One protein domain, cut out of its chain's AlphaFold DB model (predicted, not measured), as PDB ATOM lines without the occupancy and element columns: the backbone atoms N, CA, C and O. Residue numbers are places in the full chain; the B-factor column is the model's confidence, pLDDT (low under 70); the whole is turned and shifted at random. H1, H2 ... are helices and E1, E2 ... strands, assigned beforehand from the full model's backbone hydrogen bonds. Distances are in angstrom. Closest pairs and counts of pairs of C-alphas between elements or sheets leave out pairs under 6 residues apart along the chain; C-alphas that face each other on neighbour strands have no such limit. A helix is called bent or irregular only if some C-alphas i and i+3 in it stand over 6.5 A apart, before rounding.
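AT A GLANCE: This is residues 28 to 156 of the 192 residues of an uncharacterized protein of Mesoplasma corruscae (UniProt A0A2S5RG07). A long helical hairpin, H2 running out and the bent helix H3 running back beside it, makes the length of the domain, and residues 90 to 95 at its tip stick out free. Toward the other end, H1 with the strand E1 beside it lies on one side of this hairpin, and the short last helix H4 lies along the opposite side, while a small hairpin of two strands, E2 and E3, sits off the helices, farthest from the mean of the C-alphas. The printed part has 129 residues with four named helices and three named strands, in the order E1, H1, H2, H3, E2, E3, H4; E2 and E3 form an antiparallel sheet of two strands, and E1 pairs with no named strand. The class is mostly helix. The whole is only just loose, close to compact, with a radius of gyration of the C-alphas of 16.9 A, and is elongated, spanning 53 by 35 by 24 A.

HOW THE PARTS SIT: E1, residues 28 to 33, comes nearest to H1, residues 43 to 54, at the C-alphas of Trp 32 and Leu 46, 6.3 A apart. H1 touches H2, residues 60 to 89, with residues 43 to 47 alone; the closest C-alphas are those of Lys 43 and Asn 67, 6.7 A apart, and the two helices run opposite ways at a steep tilt of 47 degrees. H3, residues 94 to 129, was assigned as one helix by its hydrogen bonds but is bent: C-alphas 118 and 121 are 7.3 A apart, and its arms H3a, residues 94 to 118, and H3b, residues 121 to 129, stand at a shallow tilt of 30 degrees. H2 and H3a form a helical hairpin: they touch, closest at the C-alphas of Ile 88 and Ile 97, 5.6 A apart, and run opposite ways at a shallow tilt of 16 degrees. H2 also touches H3b, with residues 61 to 66 alone, closest at the C-alphas of Thr 62 and Asn 128, 5.5 A apart. E2, residues 134 to 137, and E3, residues 140 to 143, form a hairpin of antiparallel neighbours at 151 degrees; N 135 and O 142 are 3.0 A apart and N 140 and O 137 are 3.0 A apart, both within hydrogen-bond range. H4, residues 146 to 156, only just touches H2, with 3 pairs of C-alphas within 8 A, the closest those of Ser 69 and Phe 146, 7.8 A apart; the two run the same way at a shallow tilt of 13 degrees. H4 is close to H3a but not clearly touching it, while H1 and H4 are apart. In H1, H2, H3a, H3b and H4 every O i to N i+4 pair is within hydrogen-bond range.

IN THESE COORDINATES: E1 begins at C-alpha 28, at (13.334, -24.037, 44.293), and measures 16.7 A from first to last C-alpha. H1 measures 16.4 A. H2 measures 43.8 A, from C-alpha 60 at (13.384, -40.459, 60.628) to C-alpha 89 at (6.416, -62.444, 23.416). H3a measures 35.7 A and H3b 12.6 A. The four-residue strands E2 and E3 follow, and H4, 15.2 A long, ends at C-alpha 156, at (-2.141, -45.624, 34.429).

THE WHOLE: The two C-alphas farthest apart are those of Lys 55 and Asn 92, at 54.2 A. The printed part has no cut and no long link; the link from E1 to H1, with 9 residues, is short, and the others are tight. The mean pLDDT of the printed part is 88.7, and residues 134 to 143, which hold E2 and E3, are under 70.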
ATOM      1  N   ILE A  28      11.977 -23.523  44.140       84.44
ATOM      2  CA  ILE A  28      13.334 -24.037  44.293       84.44
ATOM      3  C   ILE A  28      13.578 -25.112  43.234       84.44
ATOM      4  O   ILE A  28      12.797 -26.046  43.060       84.44
ATOM      5  N   ASN A  29      14.707 -25.001  42.534       88.12
ATOM      6  CA  ASN A  29      15.109 -25.970  41.523       88.12
ATOM      7  C   ASN A  29      15.752 -27.208  42.160       88.12
ATOM      8  O   ASN A  29      16.887 -27.171  42.653       88.12
ATOM      9  N   PHE A  30      15.050 -28.335  42.084       87.38
ATOM     10  CA  PHE A  30      15.563 -29.640  42.473       87.38
ATOM     11  C   PHE A  30      16.179 -30.362  41.293       87.38
ATOM     12  O   PHE A  30      15.686 -30.289  40.169       87.38
ATOM     13  N   LYS A  31      17.257 -31.091  41.577       89.69
ATOM     14  CA  LYS A  31      17.890 -32.008  40.644       89.69
ATOM     15  C   LYS A  31      17.942 -33.393  41.258       89.69
ATOM     16  O   LYS A  31      18.221 -33.546  42.444       89.69
ATOM     17  N   TRP A  32      17.699 -34.396  40.433       90.50
ATOM     18  CA  TRP A  32      17.877 -35.796  40.788       90.50
ATOM     19  C   TRP A  32      18.319 -36.574  39.556       90.50
ATOM     20  O   TRP A  32      18.214 -36.090  38.432       90.50
ATOM     21  N   GLU A  33      18.846 -37.776  39.758       90.62
ATOM     22  CA  GLU A  33      19.384 -38.580  38.665       90.62
ATOM     23  C   GLU A  33      18.756 -39.961  38.609       90.62
ATOM     24  O   GLU A  33      18.554 -40.601  39.649       90.62
ATOM     25  N   TYR A  34      18.545 -40.438  37.382       91.69
ATOM     26  CA  TYR A  34      18.253 -41.840  37.158       91.69
ATOM     27  C   TYR A  34      19.477 -42.715  37.461       91.69
ATOM     28  O   TYR A  34      20.585 -42.432  36.998       91.69
ATOM     29  N   LEU A  35      19.271 -43.801  38.214       91.88
ATOM     30  CA  LEU A  35      20.237 -44.906  38.287       91.88
ATOM     31  C   LEU A  35      20.133 -45.779  37.033       91.88
ATOM     32  O   LEU A  35      21.121 -45.987  36.338       91.88
ATOM     33  N   SER A  36      18.917 -46.234  36.761       92.06
ATOM     34  CA  SER A  36      18.440 -46.854  35.528       92.06
ATOM     35  C   SER A  36      16.924 -46.657  35.485       92.06
ATOM     36  O   SER A  36      16.322 -46.243  36.484       92.06
ATOM     37  N   LEU A  37      16.291 -46.959  34.356       92.75
ATOM     38  CA  LEU A  37      14.858 -46.773  34.152       92.75
ATOM     39  C   LEU A  37      14.012 -47.476  35.226       92.75
ATOM     40  O   LEU A  37      13.057 -46.897  35.737       92.75
ATOM     41  N   PHE A  38      14.399 -48.696  35.605       94.00
ATOM     42  CA  PHE A  38      13.676 -49.523  36.578       94.00
ATOM     43  C   PHE A  38      14.188 -49.379  38.020       94.00
ATOM     44  O   PHE A  38      13.499 -49.782  38.955       94.00
ATOM     45  N   GLU A  39      15.364 -48.777  38.225       91.50
ATOM     46  CA  GLU A  39      15.896 -48.463  39.561       91.50
ATOM     47  C   GLU A  39      15.549 -47.040  40.028       91.50
ATOM     48  O   GLU A  39      15.826 -46.678  41.178       91.50
ATOM     49  N   LEU A  40      14.917 -46.235  39.166       90.19
ATOM     50  CA  LEU A  40      14.517 -44.853  39.423       90.19
ATOM     51  C   LEU A  40      15.709 -44.002  39.876       90.19
ATOM     52  O   LEU A  40      16.525 -43.644  39.043       90.19
ATOM     53  N   CYS A  41      15.867 -43.703  41.167       89.88
ATOM     54  CA  CYS A  41      16.945 -42.859  41.684       89.88
ATOM     55  C   CYS A  41      17.647 -43.474  42.902       89.88
ATOM     56  O   CYS A  41      17.142 -44.387  43.551       89.88
ATOM     57  N   SER A  42      18.835 -42.968  43.236       89.19
ATOM     58  CA  SER A  42      19.553 -43.371  44.450       89.19
ATOM     59  C   SER A  42      18.967 -42.672  45.675       89.19
ATOM     60  O   SER A  42      19.080 -41.453  45.795       89.19
ATOM     61  N   LYS A  43      18.411 -43.446  46.616       93.00
ATOM     62  CA  LYS A  43      17.807 -42.912  47.849       93.00
ATOM     63  C   LYS A  43      18.779 -42.043  48.663       93.00
ATOM     64  O   LYS A  43      18.428 -40.902  48.956       93.00
ATOM     65  N   PRO A  44      20.024 -42.491  48.951       90.44
ATOM     66  CA  PRO A  44      20.975 -41.673  49.706       90.44
ATOM     67  C   PRO A  44      21.342 -40.371  48.989       90.44
ATOM     68  O   PRO A  44      21.438 -39.326  49.627       90.44
ATOM     69  N   LYS A  45      21.513 -40.407  47.659       89.94
ATOM     70  CA  LYS A  45      21.836 -39.201  46.881       89.94
ATOM     71  C   LYS A  45      20.668 -38.220  46.845       89.94
ATOM     72  O   LYS A  45      20.900 -37.023  46.989       89.94
ATOM     73  N   LEU A  46      19.439 -38.716  46.686       90.19
ATOM     74  CA  LEU A  46      18.236 -37.886  46.705       90.19
ATOM     75  C   LEU A  46      18.092 -37.174  48.056       90.19
ATOM     76  O   LEU A  46      17.979 -35.951  48.093       90.19
ATOM     77  N   LEU A  47      18.181 -37.917  49.162       90.88
ATOM     78  CA  LEU A  47      18.093 -37.355  50.513       90.88
ATOM     79  C   LEU A  47      19.217 -36.353  50.805       90.88
ATOM     80  O   LEU A  47      18.957 -35.278  51.342       90.88
ATOM     81  N   ALA A  48      20.457 -36.668  50.418       90.19
ATOM     82  CA  ALA A  48      21.587 -35.755  50.577       90.19
ATOM     83  C   ALA A  48      21.391 -34.454  49.782       90.19
ATOM     84  O   ALA A  48      21.710 -33.372  50.281       90.19
ATOM     85  N   TYR A  49      20.840 -34.542  48.567       89.12
ATOM     86  CA  TYR A  49      20.527 -33.373  47.753       89.12
ATOM     87  C   TYR A  49      19.430 -32.517  48.396       89.12
ATOM     88  O   TYR A  49      19.606 -31.307  48.538       89.12
ATOM     89  N   ILE A  50      18.340 -33.137  48.860       87.62
ATOM     90  CA  ILE A  50      17.247 -32.435  49.550       87.62
ATOM     91  C   ILE A  50      17.771 -31.734  50.809       87.62
ATOM     92  O   ILE A  50      17.549 -30.534  50.963       87.62
ATOM     93  N   LYS A  51      18.557 -32.424  51.648       89.19
ATOM     94  CA  LYS A  51      19.208 -31.839  52.835       89.19
ATOM     95  C   LYS A  51      20.086 -30.638  52.481       89.19
ATOM     96  O   LYS A  51      20.034 -29.616  53.163       89.19
ATOM     97  N   LYS A  52      20.881 -30.734  51.410       89.19
ATOM     98  CA  LYS A  52      21.755 -29.640  50.958       89.19
ATOM     99  C   LYS A  52      20.955 -28.404  50.540       89.19
ATOM    100  O   LYS A  52      21.359 -27.291  50.868       89.19
ATOM    101  N   ILE A  53      19.858 -28.597  49.811       85.31
ATOM    102  CA  ILE A  53      19.028 -27.501  49.299       85.31
ATOM    103  C   ILE A  53      18.197 -26.857  50.415       85.31
ATOM    104  O   ILE A  53      18.214 -25.636  50.548       85.31
ATOM    105  N   TYR A  54      17.539 -27.660  51.257       81.19
ATOM    106  CA  TYR A  54      16.692 -27.154  52.345       81.19
ATOM    107  C   TYR A  54      17.453 -26.744  53.605       81.19
ATOM    108  O   TYR A  54      16.868 -26.121  54.488       81.19
ATOM    109  N   LYS A  55      18.746 -27.081  53.705       82.25
ATOM    110  CA  LYS A  55      19.597 -26.817  54.880       82.25
ATOM    111  C   LYS A  55      18.987 -27.332  56.193       82.25
ATOM    112  O   LYS A  55      19.211 -26.752  57.253       82.25
ATOM    113  N   LYS A  56      18.229 -28.427  56.118       82.69
ATOM    114  CA  LYS A  56      17.583 -29.092  57.254       82.69
ATOM    115  C   LYS A  56      17.924 -30.569  57.263       82.69
ATOM    116  O   LYS A  56      18.077 -31.188  56.207       82.69
ATOM    117  N   ASP A  57      18.032 -31.125  58.461       88.25
ATOM    118  CA  ASP A  57      18.158 -32.563  58.624       88.25
ATOM    119  C   ASP A  57      16.878 -33.278  58.188       88.25
ATOM    120  O   ASP A  57      15.769 -32.749  58.297       88.25
ATOM    121  N   ILE A  58      17.063 -34.487  57.659       91.38
ATOM    122  CA  ILE A  58      15.962 -35.366  57.281       91.38
ATOM    123  C   ILE A  58      15.534 -36.131  58.524       91.38
ATOM    124  O   ILE A  58      16.333 -36.867  59.108       91.38
ATOM    125  N   ASN A  59      14.278 -35.961  58.932       91.69
ATOM    126  CA  ASN A  59      13.737 -36.677  60.074       91.69
ATOM    127  C   ASN A  59      13.553 -38.175  59.748       91.69
ATOM    128  O   ASN A  59      13.480 -38.592  58.588       91.69
ATOM    129  N   TRP A  60      13.483 -39.006  60.789       92.19
ATOM    130  CA  TRP A  60      13.384 -40.459  60.628       92.19
ATOM    131  C   TRP A  60      12.148 -40.895  59.825       92.19
ATOM    132  O   TRP A  60      12.256 -41.792  58.989       92.19
ATOM    133  N   LYS A  61      10.998 -40.230  60.015       90.69
ATOM    134  CA  LYS A  61       9.762 -40.559  59.288       90.69
ATOM    135  C   LYS A  61       9.928 -40.326  57.784       90.69
ATOM    136  O   LYS A  61       9.582 -41.197  56.994       90.69
ATOM    137  N   THR A  62      10.526 -39.200  57.399       91.69
ATOM    138  CA  THR A  62      10.827 -38.869  56.002       91.69
ATOM    139  C   THR A  62      11.830 -39.842  55.391       91.69
ATOM    140  O   THR A  62      11.659 -40.262  54.248       91.69
ATOM    141  N   ASN A  63      12.867 -40.239  56.135       92.75
ATOM    142  CA  ASN A  63      13.825 -41.232  55.650       92.75
ATOM    143  C   ASN A  63      13.142 -42.581  55.366       92.75
ATOM    144  O   ASN A  63      13.339 -43.157  54.295       92.75
ATOM    145  N   ASN A  64      12.308 -43.070  56.287       93.38
ATOM    146  CA  ASN A  64      11.564 -44.316  56.088       93.38
ATOM    147  C   ASN A  64      10.612 -44.229  54.900       93.38
ATOM    148  O   ASN A  64      10.656 -45.099  54.038       93.38
ATOM    149  N   PHE A  65       9.843 -43.145  54.806       92.88
ATOM    150  CA  PHE A  65       8.961 -42.891  53.672       92.88
ATOM    151  C   PHE A  65       9.707 -42.959  52.340       92.88
ATOM    152  O   PHE A  65       9.311 -43.696  51.443       92.88
ATOM    153  N   VAL A  66      10.843 -42.263  52.220       94.25
ATOM    154  CA  VAL A  66      11.652 -42.310  50.995       94.25
ATOM    155  C   VAL A  66      12.125 -43.723  50.689       94.25
ATOM    156  O   VAL A  66      12.112 -44.143  49.528       94.25
ATOM    157  N   ASN A  67      12.547 -44.463  51.714       93.69
ATOM    158  CA  ASN A  67      13.015 -45.827  51.539       93.69
ATOM    159  C   ASN A  67      11.915 -46.763  51.051       93.69
ATOM    160  O   ASN A  67      12.135 -47.462  50.060       93.69
ATOM    161  N   GLU A  68      10.762 -46.745  51.704       94.94
ATOM    162  CA  GLU A  68       9.633 -47.613  51.392       94.94
ATOM    163  C   GLU A  68       9.018 -47.253  50.040       94.94
ATOM    164  O   GLU A  68       8.893 -48.117  49.174       94.94
ATOM    165  N   SER A  69       8.718 -45.975  49.799       95.44
ATOM    166  CA  SER A  69       8.079 -45.525  48.562       95.44
ATOM    167  C   SER A  69       8.931 -45.785  47.321       95.44
ATOM    168  O   SER A  69       8.404 -46.246  46.307       95.44
ATOM    169  N   ILE A  70      10.250 -45.551  47.374       95.19
ATOM    170  CA  ILE A  70      11.125 -45.867  46.231       95.19
ATOM    171  C   ILE A  70      11.145 -47.375  45.964       95.19
ATOM    172  O   ILE A  70      11.098 -47.780  44.802       95.19
ATOM    173  N   ASP A  71      11.210 -48.212  47.004       96.12
ATOM    174  CA  ASP A  71      11.214 -49.666  46.805       96.12
ATOM    175  C   ASP A  71       9.885 -50.159  46.247       96.12
ATOM    176  O   ASP A  71       9.888 -50.959  45.311       96.12
ATOM    177  N   GLN A  72       8.760 -49.628  46.729       96.50
ATOM    178  CA  GLN A  72       7.444 -49.934  46.173       96.50
ATOM    179  C   GLN A  72       7.366 -49.595  44.680       96.50
ATOM    180  O   GLN A  72       6.926 -50.431  43.885       96.50
ATOM    181  N   ILE A  73       7.846 -48.412  44.276       96.50
ATOM    182  CA  ILE A  73       7.877 -48.010  42.862       96.50
ATOM    183  C   ILE A  73       8.742 -48.980  42.053       96.50
ATOM    184  O   ILE A  73       8.295 -49.471  41.021       96.50
ATOM    185  N   ARG A  74       9.954 -49.304  42.516       96.81
ATOM    186  CA  ARG A  74      10.867 -50.224  41.811       96.81
ATOM    187  C   ARG A  74      10.285 -51.621  41.656       96.81
ATOM    188  O   ARG A  74      10.367 -52.197  40.573       96.81
ATOM    189  N   ILE A  75       9.708 -52.167  42.726       97.19
ATOM    190  CA  ILE A  75       9.069 -53.487  42.719       97.19
ATOM    191  C   ILE A  75       7.947 -53.503  41.687       97.19
ATOM    192  O   ILE A  75       7.887 -54.411  40.859       97.19
ATOM    193  N   PHE A  76       7.101 -52.472  41.692       97.31
ATOM    194  CA  PHE A  76       6.018 -52.356  40.729       97.31
ATOM    195  C   PHE A  76       6.530 -52.214  39.291       97.31
ATOM    196  O   PHE A  76       6.083 -52.949  38.422       97.31
ATOM    197  N   LEU A  77       7.501 -51.331  39.033       96.94
ATOM    198  CA  LEU A  77       8.070 -51.139  37.696       96.94
ATOM    199  C   LEU A  77       8.678 -52.434  37.133       96.94
ATOM    200  O   LEU A  77       8.495 -52.735  35.956       96.94
ATOM    201  N   LYS A  78       9.360 -53.224  37.971       96.19
ATOM    202  CA  LYS A  78       9.898 -54.538  37.584       96.19
ATOM    203  C   LYS A  78       8.796 -55.561  37.316       96.19
ATOM    204  O   LYS A  78       8.908 -56.330  36.366       96.19
ATOM    205  N   SER A  79       7.730 -55.577  38.119       96.06
ATOM    206  CA  SER A  79       6.642 -56.540  37.918       96.06
ATOM    207  C   SER A  79       5.888 -56.280  36.612       96.06
ATOM    208  O   SER A  79       5.638 -57.223  35.861       96.06
ATOM    209  N   ILE A  80       5.602 -55.014  36.286       96.00
ATOM    210  CA  ILE A  80       4.956 -54.665  35.012       96.00
ATOM    211  C   ILE A  80       5.877 -54.881  33.811       96.00
ATOM    212  O   ILE A  80       5.393 -55.240  32.741       96.00
ATOM    213  N   ASP A  81       7.189 -54.716  33.978       96.31
ATOM    214  CA  ASP A  81       8.174 -55.011  32.940       96.31
ATOM    215  C   ASP A  81       8.238 -56.502  32.591       96.31
ATOM    216  O   ASP A  81       8.290 -56.872  31.415       96.31
ATOM    217  N   CYS A  82       8.221 -57.375  33.600       95.25
ATOM    218  CA  CYS A  82       8.135 -58.815  33.380       95.25
ATOM    219  C   CYS A  82       6.816 -59.184  32.694       95.25
ATOM    220  O   CYS A  82       6.840 -59.763  31.611       95.25
ATOM    221  N   ALA A  83       5.681 -58.756  33.257       94.50
ATOM    222  CA  ALA A  83       4.365 -59.098  32.723       94.50
ATOM    223  C   ALA A  83       4.183 -58.625  31.273       94.50
ATOM    224  O   ALA A  83       3.782 -59.399  30.406       94.50
ATOM    225  N   PHE A  84       4.514 -57.364  30.980       95.94
ATOM    226  CA  PHE A  84       4.334 -56.822  29.638       95.94
ATOM    227  C   PHE A  84       5.230 -57.519  28.610       95.94
ATOM    228  O   PHE A  84       4.765 -57.820  27.510       95.94
ATOM    229  N   TRP A  85       6.482 -57.816  28.974       95.56
ATOM    230  CA  TRP A  85       7.398 -58.565  28.115       95.56
ATOM    231  C   TRP A  85       6.869 -59.967  27.790       95.56
ATOM    232  O   TRP A  85       6.879 -60.371  26.624       95.56
ATOM    233  N   ASP A  86       6.367 -60.683  28.795       94.12
ATOM    234  CA  ASP A  86       5.816 -62.024  28.604       94.12
ATOM    235  C   ASP A  86       4.610 -61.988  27.661       94.12
ATOM    236  O   ASP A  86       4.522 -62.797  26.737       94.12
ATOM    237  N   TYR A  87       3.729 -60.994  27.810       93.75
ATOM    238  CA  TYR A  87       2.545 -60.862  26.962       93.75
ATOM    239  C   TYR A  87       2.878 -60.589  25.496       93.75
ATOM    240  O   TYR A  87       2.312 -61.226  24.608       93.75
ATOM    241  N   ILE A  88       3.793 -59.659  25.216       94.38
ATOM    242  CA  ILE A  88       4.157 -59.341  23.828       94.38
ATOM    243  C   ILE A  88       4.919 -60.498  23.168       94.38
ATOM    244  O   ILE A  88       4.755 -60.721  21.967       94.38
ATOM    245  N   CYS A  89       5.689 -61.282  23.935       93.56
ATOM    246  CA  CYS A  89       6.416 -62.444  23.416       93.56
ATOM    247  C   CYS A  89       5.493 -63.561  22.916       93.56
ATOM    248  O   CYS A  89       5.876 -64.285  22.000       93.56
ATOM    249  N   LEU A  90       4.259 -63.658  23.425       91.50
ATOM    250  CA  LEU A  90       3.265 -64.629  22.943       91.50
ATOM    251  C   LEU A  90       2.942 -64.477  21.450       91.50
ATOM    252  O   LEU A  90       2.467 -65.421  20.824       91.50
ATOM    253  N   THR A  91       3.191 -63.299  20.877       90.00
ATOM    254  CA  THR A  91       2.950 -63.030  19.453       90.00
ATOM    255  C   THR A  91       3.973 -63.691  18.536       90.00
ATOM    256  O   THR A  91       3.683 -63.888  17.358       90.00
ATOM    257  N   ASN A  92       5.164 -64.025  19.054       88.94
ATOM    258  CA  ASN A  92       6.329 -64.470  18.284       88.94
ATOM    259  C   ASN A  92       6.717 -63.534  17.114       88.94
ATOM    260  O   ASN A  92       7.452 -63.939  16.214       88.94
ATOM    261  N   ASP A  93       6.271 -62.272  17.129       91.38
ATOM    262  CA  ASP A  93       6.597 -61.275  16.109       91.38
ATOM    263  C   ASP A  93       7.668 -60.316  16.632       91.38
ATOM    264  O   ASP A  93       7.401 -59.386  17.393       91.38
ATOM    265  N   SER A  94       8.912 -60.537  16.205       92.12
ATOM    266  CA  SER A  94      10.066 -59.749  16.663       92.12
ATOM    267  C   SER A  94       9.937 -58.241  16.412       92.12
ATOM    268  O   SER A  94      10.392 -57.445  17.237       92.12
ATOM    269  N   LYS A  95       9.301 -57.829  15.307       92.31
ATOM    270  CA  LYS A  95       9.136 -56.413  14.957       92.31
ATOM    271  C   LYS A  95       8.060 -55.774  15.830       92.31
ATOM    272  O   LYS A  95       8.249 -54.654  16.307       92.31
ATOM    273  N   LEU A  96       6.957 -56.484  16.059       91.50
ATOM    274  CA  LEU A  96       5.907 -56.036  16.968       91.50
ATOM    275  C   LEU A  96       6.427 -55.924  18.405       91.50
ATOM    276  O   LEU A  96       6.211 -54.894  19.041       91.50
ATOM    277  N   ILE A  97       7.135 -56.953  18.882       93.56
ATOM    278  CA  ILE A  97       7.732 -57.005  20.223       93.56
ATOM    279  C   ILE A  97       8.635 -55.794  20.439       93.56
ATOM    280  O   ILE A  97       8.463 -55.081  21.425       93.56
ATOM    281  N   LEU A  98       9.553 -55.519  19.505       93.81
ATOM    282  CA  LEU A  98      10.453 -54.371  19.610       93.81
ATOM    283  C   LEU A  98       9.676 -53.053  19.708       93.81
ATOM    284  O   LEU A  98       9.890 -52.285  20.643       93.81
ATOM    285  N   ASN A  99       8.743 -52.818  18.782       93.75
ATOM    286  CA  ASN A  99       7.973 -51.576  18.738       93.75
ATOM    287  C   ASN A  99       7.156 -51.364  20.020       93.75
ATOM    288  O   ASN A  99       7.192 -50.287  20.612       93.75
ATOM    289  N   MET A 100       6.432 -52.391  20.465       93.81
ATOM    290  CA  MET A 100       5.587 -52.297  21.656       93.81
ATOM    291  C   MET A 100       6.406 -52.130  22.928       93.81
ATOM    292  O   MET A 100       6.016 -51.372  23.817       93.81
ATOM    293  N   TYR A 101       7.542 -52.817  23.019       96.31
ATOM    294  CA  TYR A 101       8.407 -52.697  24.178       96.31
ATOM    295  C   TYR A 101       9.069 -51.318  24.243       96.31
ATOM    296  O   TYR A 101       9.072 -50.707  25.306       96.31
ATOM    297  N   GLU A 102       9.524 -50.753  23.120       95.44
ATOM    298  CA  GLU A 102      10.012 -49.367  23.094       95.44
ATOM    299  C   GLU A 102       8.937 -48.356  23.522       95.44
ATOM    300  O   GLU A 102       9.229 -47.435  24.286       95.44
ATOM    301  N   GLU A 103       7.687 -48.515  23.073       95.69
ATOM    302  CA  GLU A 103       6.576 -47.668  23.526       95.69
ATOM    303  C   GLU A 103       6.339 -47.790  25.035       95.69
ATOM    304  O   GLU A 103       6.104 -46.786  25.708       95.69
ATOM    305  N   PHE A 104       6.426 -49.004  25.578       97.44
ATOM    306  CA  PHE A 104       6.318 -49.242  27.012       97.44
ATOM    307  C   PHE A 104       7.457 -48.579  27.792       97.44
ATOM    308  O   PHE A 104       7.190 -47.893  28.773       97.44
ATOM    309  N   LEU A 105       8.707 -48.682  27.332       97.44
ATOM    310  CA  LEU A 105       9.845 -48.013  27.976       97.44
ATOM    311  C   LEU A 105       9.681 -46.481  27.985       97.44
ATOM    312  O   LEU A 105      10.012 -45.829  28.981       97.44
ATOM    313  N   ARG A 106       9.104 -45.895  26.924       96.56
ATOM    314  CA  ARG A 106       8.731 -44.465  26.897       96.56
ATOM    315  C   ARG A 106       7.682 -44.128  27.944       96.56
ATOM    316  O   ARG A 106       7.813 -43.102  28.612       96.56
ATOM    317  N   GLU A 107       6.671 -44.977  28.094       96.75
ATOM    318  CA  GLU A 107       5.631 -44.798  29.106       96.75
ATOM    319  C   GLU A 107       6.226 -44.874  30.519       96.75
ATOM    320  O   GLU A 107       5.990 -43.974  31.327       96.75
ATOM    321  N   ILE A 108       7.080 -45.872  30.787       96.94
ATOM    322  CA  ILE A 108       7.806 -46.021  32.057       96.94
ATOM    323  C   ILE A 108       8.588 -44.752  32.369       96.94
ATOM    324  O   ILE A 108       8.408 -44.168  33.438       96.94
ATOM    325  N   TYR A 109       9.413 -44.286  31.431       96.00
ATOM    326  CA  TYR A 109      10.246 -43.102  31.627       96.00
ATOM    327  C   TYR A 109       9.405 -41.849  31.889       96.00
ATOM    328  O   TYR A 109       9.664 -41.107  32.836       96.00
ATOM    329  N   SER A 110       8.374 -41.629  31.071       95.06
ATOM    330  CA  SER A 110       7.498 -40.462  31.168       95.06
ATOM    331  C   SER A 110       6.753 -40.423  32.504       95.06
ATOM    332  O   SER A 110       6.799 -39.420  33.223       95.06
ATOM    333  N   LYS A 111       6.101 -41.529  32.878       95.69
ATOM    334  CA  LYS A 111       5.270 -41.594  34.083       95.69
ATOM    335  C   LYS A 111       6.103 -41.593  35.353       95.69
ATOM    336  O   LYS A 111       5.756 -40.863  36.276       95.69
ATOM    337  N   SER A 112       7.192 -42.359  35.414       95.69
ATOM    338  CA  SER A 112       8.056 -42.389  36.606       95.69
ATOM    339  C   SER A 112       8.732 -41.038  36.841       95.69
ATOM    340  O   SER A 112       8.746 -40.546  37.968       95.69
ATOM    341  N   LYS A 113       9.172 -40.360  35.771       95.00
ATOM    342  CA  LYS A 113       9.673 -38.983  35.861       95.00
ATOM    343  C   LYS A 113       8.602 -38.035  36.395       95.00
ATOM    344  O   LYS A 113       8.899 -37.238  37.281       95.00
ATOM    345  N   LYS A 114       7.375 -38.109  35.866       93.19
ATOM    346  CA  LYS A 114       6.259 -37.267  36.317       93.19
ATOM    347  C   LYS A 114       5.937 -37.515  37.791       93.19
ATOM    348  O   LYS A 114       5.780 -36.551  38.529       93.19
ATOM    349  N   LEU A 115       5.899 -38.776  38.225       94.25
ATOM    350  CA  LEU A 115       5.677 -39.146  39.622       94.25
ATOM    351  C   LEU A 115       6.713 -38.488  40.542       94.25
ATOM    352  O   LEU A 115       6.346 -37.855  41.532       94.25
ATOM    353  N   VAL A 116       8.001 -38.582  40.193       93.06
ATOM    354  CA  VAL A 116       9.067 -37.995  41.017       93.06
ATOM    355  C   VAL A 116       9.012 -36.469  41.023       93.06
ATOM    356  O   VAL A 116       9.054 -35.860  42.092       93.06
ATOM    357  N   ASN A 117       8.902 -35.862  39.839       91.50
ATOM    358  CA  ASN A 117       8.955 -34.412  39.670       91.50
ATOM    359  C   ASN A 117       7.744 -33.692  40.264       91.50
ATOM    360  O   ASN A 117       7.906 -32.616  40.829       91.50
ATOM    361  N   ASN A 118       6.544 -34.249  40.098       88.75
ATOM    362  CA  ASN A 118       5.310 -33.541  40.438       88.75
ATOM    363  C   ASN A 118       4.834 -33.851  41.858       88.75
ATOM    364  O   ASN A 118       4.178 -33.016  42.476       88.75
ATOM    365  N   HIS A 119       5.157 -35.041  42.367       91.12
ATOM    366  CA  HIS A 119       4.624 -35.514  43.638       91.12
ATOM    367  C   HIS A 119       5.741 -35.818  44.623       91.12
ATOM    368  O   HIS A 119       5.851 -35.168  45.657       91.12
ATOM    369  N   PHE A 120       6.614 -36.767  44.287       91.56
ATOM    370  CA  PHE A 120       7.464 -37.402  45.286       91.56
ATOM    371  C   PHE A 120       8.385 -36.427  46.022       91.56
ATOM    372  O   PHE A 120       8.421 -36.439  47.248       91.56
ATOM    373  N   ILE A 121       9.096 -35.548  45.310       91.06
ATOM    374  CA  ILE A 121      10.010 -34.595  45.960       91.06
ATOM    375  C   ILE A 121       9.237 -33.628  46.871       91.06
ATOM    376  O   ILE A 121       9.650 -33.413  48.009       91.06
ATOM    377  N   SER A 122       8.096 -33.104  46.417       89.44
ATOM    378  CA  SER A 122       7.229 -32.233  47.221       89.44
ATOM    379  C   SER A 122       6.741 -32.931  48.490       89.44
ATOM    380  O   SER A 122       6.799 -32.350  49.570       89.44
ATOM    381  N   MET A 123       6.344 -34.203  48.392       90.81
ATOM    382  CA  MET A 123       5.915 -34.998  49.545       90.81
ATOM    383  C   MET A 123       7.038 -35.212  50.556       90.81
ATOM    384  O   MET A 123       6.800 -35.090  51.754       90.81
ATOM    385  N   ILE A 124       8.267 -35.479  50.095       91.25
ATOM    386  CA  ILE A 124       9.437 -35.613  50.979       91.25
ATOM    387  C   ILE A 124       9.629 -34.337  51.800       91.25
ATOM    388  O   ILE A 124       9.891 -34.406  53.000       91.25
ATOM    389  N   ILE A 125       9.491 -33.181  51.153       88.88
ATOM    390  CA  ILE A 125       9.643 -31.870  51.784       88.88
ATOM    391  C   ILE A 125       8.521 -31.642  52.797       88.88
ATOM    392  O   ILE A 125       8.815 -31.420  53.969       88.88
ATOM    393  N   CYS A 126       7.258 -31.762  52.377       88.50
ATOM    394  CA  CYS A 126       6.090 -31.610  53.247       88.50
ATOM    395  C   CYS A 126       6.198 -32.513  54.483       88.50
ATOM    396  O   CYS A 126       6.100 -32.041  55.612       88.50
ATOM    397  N   MET A 127       6.525 -33.792  54.284       88.06
ATOM    398  CA  MET A 127       6.691 -34.749  55.374       88.06
ATOM    399  C   MET A 127       7.858 -34.394  56.304       88.06
ATOM    400  O   MET A 127       7.763 -34.591  57.516       88.06
ATOM    401  N   ASN A 128       8.957 -33.849  55.766       90.00
ATOM    402  CA  ASN A 128      10.080 -33.406  56.591       90.00
ATOM    403  C   ASN A 128       9.731 -32.194  57.458       90.00
ATOM    404  O   ASN A 128      10.193 -32.104  58.594       90.00
ATOM    405  N   GLU A 129       8.911 -31.296  56.918       86.62
ATOM    406  CA  GLU A 129       8.419 -30.092  57.588       86.62
ATOM    407  C   GLU A 129       7.219 -30.361  58.514       86.62
ATOM    408  O   GLU A 129       6.810 -29.472  59.255       86.62
ATOM    409  N   GLY A 130       6.654 -31.573  58.491       81.81
ATOM    410  CA  GLY A 130       5.430 -31.895  59.229       81.81
ATOM    411  C   GLY A 130       4.188 -31.189  58.673       81.81
ATOM    412  O   GLY A 130       3.244 -30.943  59.418       81.81
ATOM    413  N   ILE A 131       4.205 -30.847  57.384       82.00
ATOM    414  CA  ILE A 131       3.122 -30.179  56.661       82.00
ATOM    415  C   ILE A 131       2.370 -31.225  55.833       82.00
ATOM    416  O   ILE A 131       2.971 -32.149  55.279       82.00
ATOM    417  N   GLU A 132       1.053 -31.074  55.724       76.25
ATOM    418  CA  GLU A 132       0.243 -31.904  54.836       76.25
ATOM    419  C   GLU A 132       0.578 -31.621  53.368       76.25
ATOM    420  O   GLU A 132       0.699 -30.472  52.940       76.25
ATOM    421  N   TYR A 133       0.741 -32.683  52.583       76.62
ATOM    422  CA  TYR A 133       0.898 -32.548  51.143       76.62
ATOM    423  C   TYR A 133      -0.470 -32.298  50.504       76.62
ATOM    424  O   TYR A 133      -1.365 -33.138  50.595       76.62
ATOM    425  N   THR A 134      -0.612 -31.152  49.841       69.19
ATOM    426  CA  THR A 134      -1.804 -30.796  49.073       69.19
ATOM    427  C   THR A 134      -1.446 -30.550  47.614       69.19
ATOM    428  O   THR A 134      -0.455 -29.887  47.296       69.19
ATOM    429  N   LEU A 135      -2.265 -31.074  46.700       62.97
ATOM    430  CA  LEU A 135      -2.227 -30.646  45.307       62.97
ATOM    431  C   LEU A 135      -3.065 -29.378  45.164       62.97
ATOM    432  O   LEU A 135      -4.262 -29.374  45.453       62.97
ATOM    433  N   ASN A 136      -2.441 -28.306  44.677       53.38
ATOM    434  CA  ASN A 136      -3.163 -27.119  44.233       53.38
ATOM    435  C   ASN A 136      -3.854 -27.428  42.901       53.38
ATOM    436  O   ASN A 136      -3.353 -27.091  41.829       53.38
ATOM    437  N   HIS A 137      -5.019 -28.065  42.966       46.19
ATOM    438  CA  HIS A 137      -6.032 -27.844  41.947       46.19
ATOM    439  C   HIS A 137      -6.594 -26.450  42.191       46.19
ATOM    440  O   HIS A 137      -6.946 -26.133  43.324       46.19
ATOM    441  N   GLU A 138      -6.635 -25.625  41.148       44.62
ATOM    442  CA  GLU A 138      -6.762 -24.160  41.187       44.62
ATOM    443  C   GLU A 138      -7.895 -23.576  42.057       44.62
ATOM    444  O   GLU A 138      -7.903 -22.370  42.244       44.62
ATOM    445  N   ASN A 139      -8.800 -24.370  42.647       38.75
ATOM    446  CA  ASN A 139      -9.819 -23.898  43.589       38.75
ATOM    447  C   ASN A 139     -10.121 -24.821  44.797       38.75
ATOM    448  O   ASN A 139     -10.951 -24.449  45.621       38.75
ATOM    449  N   HIS A 140      -9.461 -25.981  44.959       43.78
ATOM    450  CA  HIS A 140      -9.657 -26.871  46.120       43.78
ATOM    451  C   HIS A 140      -8.374 -27.657  46.449       43.78
ATOM    452  O   HIS A 140      -8.006 -28.543  45.675       43.78
ATOM    453  N   PRO A 141      -7.690 -27.381  47.578       54.44
ATOM    454  CA  PRO A 141      -6.545 -28.180  47.996       54.44
ATOM    455  C   PRO A 141      -7.026 -29.579  48.398       54.44
ATOM    456  O   PRO A 141      -7.754 -29.735  49.378       54.44
ATOM    457  N   VAL A 142      -6.632 -30.595  47.632       58.25
ATOM    458  CA  VAL A 142      -6.883 -32.000  47.976       58.25
ATOM    459  C   VAL A 142      -5.650 -32.531  48.695       58.25
ATOM    460  O   VAL A 142      -4.540 -32.443  48.166       58.25
ATOM    461  N   ILE A 143      -5.844 -33.056  49.906       67.25
ATOM    462  CA  ILE A 143      -4.809 -33.806  50.622       67.25
ATOM    463  C   ILE A 143      -4.693 -35.162  49.933       67.25
ATOM    464  O   ILE A 143      -5.632 -35.958  49.971       67.25
ATOM    465  N   GLU A 144      -3.548 -35.432  49.317       74.56
ATOM    466  CA  GLU A 144      -3.278 -36.732  48.707       74.56
ATOM    467  C   GLU A 144      -2.200 -37.480  49.483       74.56
ATOM    468  O   GLU A 144      -1.123 -36.958  49.781       74.56
ATOM    469  N   SER A 145      -2.487 -38.740  49.806       85.06
ATOM    470  CA  SER A 145      -1.495 -39.649  50.364       85.06
ATOM    471  C   SER A 145      -0.648 -40.258  49.246       85.06
ATOM    472  O   SER A 145      -1.031 -40.285  48.073       85.06
ATOM    473  N   PHE A 146       0.518 -40.795  49.614       88.81
ATOM    474  CA  PHE A 146       1.372 -41.483  48.644       88.81
ATOM    475  C   PHE A 146       0.667 -42.708  48.078       88.81
ATOM    476  O   PHE A 146       0.826 -43.000  46.899       88.81
ATOM    477  N   ASP A 147      -0.142 -43.378  48.896       90.31
ATOM    478  CA  ASP A 147      -0.910 -44.535  48.465       90.31
ATOM    479  C   ASP A 147      -1.870 -44.165  47.334       90.31
ATOM    480  O   ASP A 147      -1.860 -44.846  46.313       90.31
ATOM    481  N   THR A 148      -2.621 -43.065  47.448       90.44
ATOM    482  CA  THR A 148      -3.523 -42.602  46.380       90.44
ATOM    483  C   THR A 148      -2.758 -42.317  45.087       90.44
ATOM    484  O   THR A 148      -3.052 -42.906  44.046       90.44
ATOM    485  N   ILE A 149      -1.700 -41.507  45.168       91.44
ATOM    486  CA  ILE A 149      -0.865 -41.144  44.009       91.44
ATOM    487  C   ILE A 149      -0.242 -42.392  43.371       91.44
ATOM    488  O   ILE A 149      -0.132 -42.510  42.147       91.44
ATOM    489  N   PHE A 150       0.191 -43.343  44.197       94.62
ATOM    490  CA  PHE A 150       0.807 -44.569  43.722       94.62
ATOM    491  C   PHE A 150      -0.218 -45.537  43.120       94.62
ATOM    492  O   PHE A 150       0.112 -46.243  42.167       94.62
ATOM    493  N   GLN A 151      -1.463 -45.557  43.600       93.75
ATOM    494  CA  GLN A 151      -2.539 -46.299  42.938       93.75
ATOM    495  C   GLN A 151      -2.871 -45.694  41.574       93.75
ATOM    496  O   GLN A 151      -2.903 -46.433  40.592       93.75
ATOM    497  N   ASP A 152      -2.976 -44.371  41.458       92.00
ATOM    498  CA  ASP A 152      -3.176 -43.708  40.161       92.00
ATOM    499  C   ASP A 152      -2.046 -44.019  39.178       92.00
ATOM    500  O   ASP A 152      -2.271 -44.292  37.990       92.00
ATOM    501  N   PHE A 153      -0.811 -44.048  39.683       95.06
ATOM    502  CA  PHE A 153       0.352 -44.484  38.924       95.06
ATOM    503  C   PHE A 153       0.193 -45.924  38.416       95.06
ATOM    504  O   PHE A 153       0.407 -46.172  37.227       95.06
ATOM    505  N   LYS A 154      -0.236 -46.865  39.267       95.44
ATOM    506  CA  LYS A 154      -0.483 -48.264  38.873       95.44
ATOM    507  C   LYS A 154      -1.590 -48.381  37.830       95.44
ATOM    508  O   LYS A 154      -1.392 -49.035  36.803       95.44
ATOM    509  N   ILE A 155      -2.713 -47.702  38.053       94.06
ATOM    510  CA  ILE A 155      -3.879 -47.696  37.159       94.06
ATOM    511  C   ILE A 155      -3.489 -47.168  35.777       94.06
ATOM    512  O   ILE A 155      -3.903 -47.730  34.760       94.06
ATOM    513  N   CYS A 156      -2.650 -46.129  35.705       93.38
ATOM    514  CA  CYS A 156      -2.141 -45.624  34.429       93.38
ATOM    515  C   CYS A 156      -1.449 -46.724  33.610       93.38
ATOM    516  O   CYS A 156      -1.725 -46.862  32.414       93.38
TER     517      CYS A 156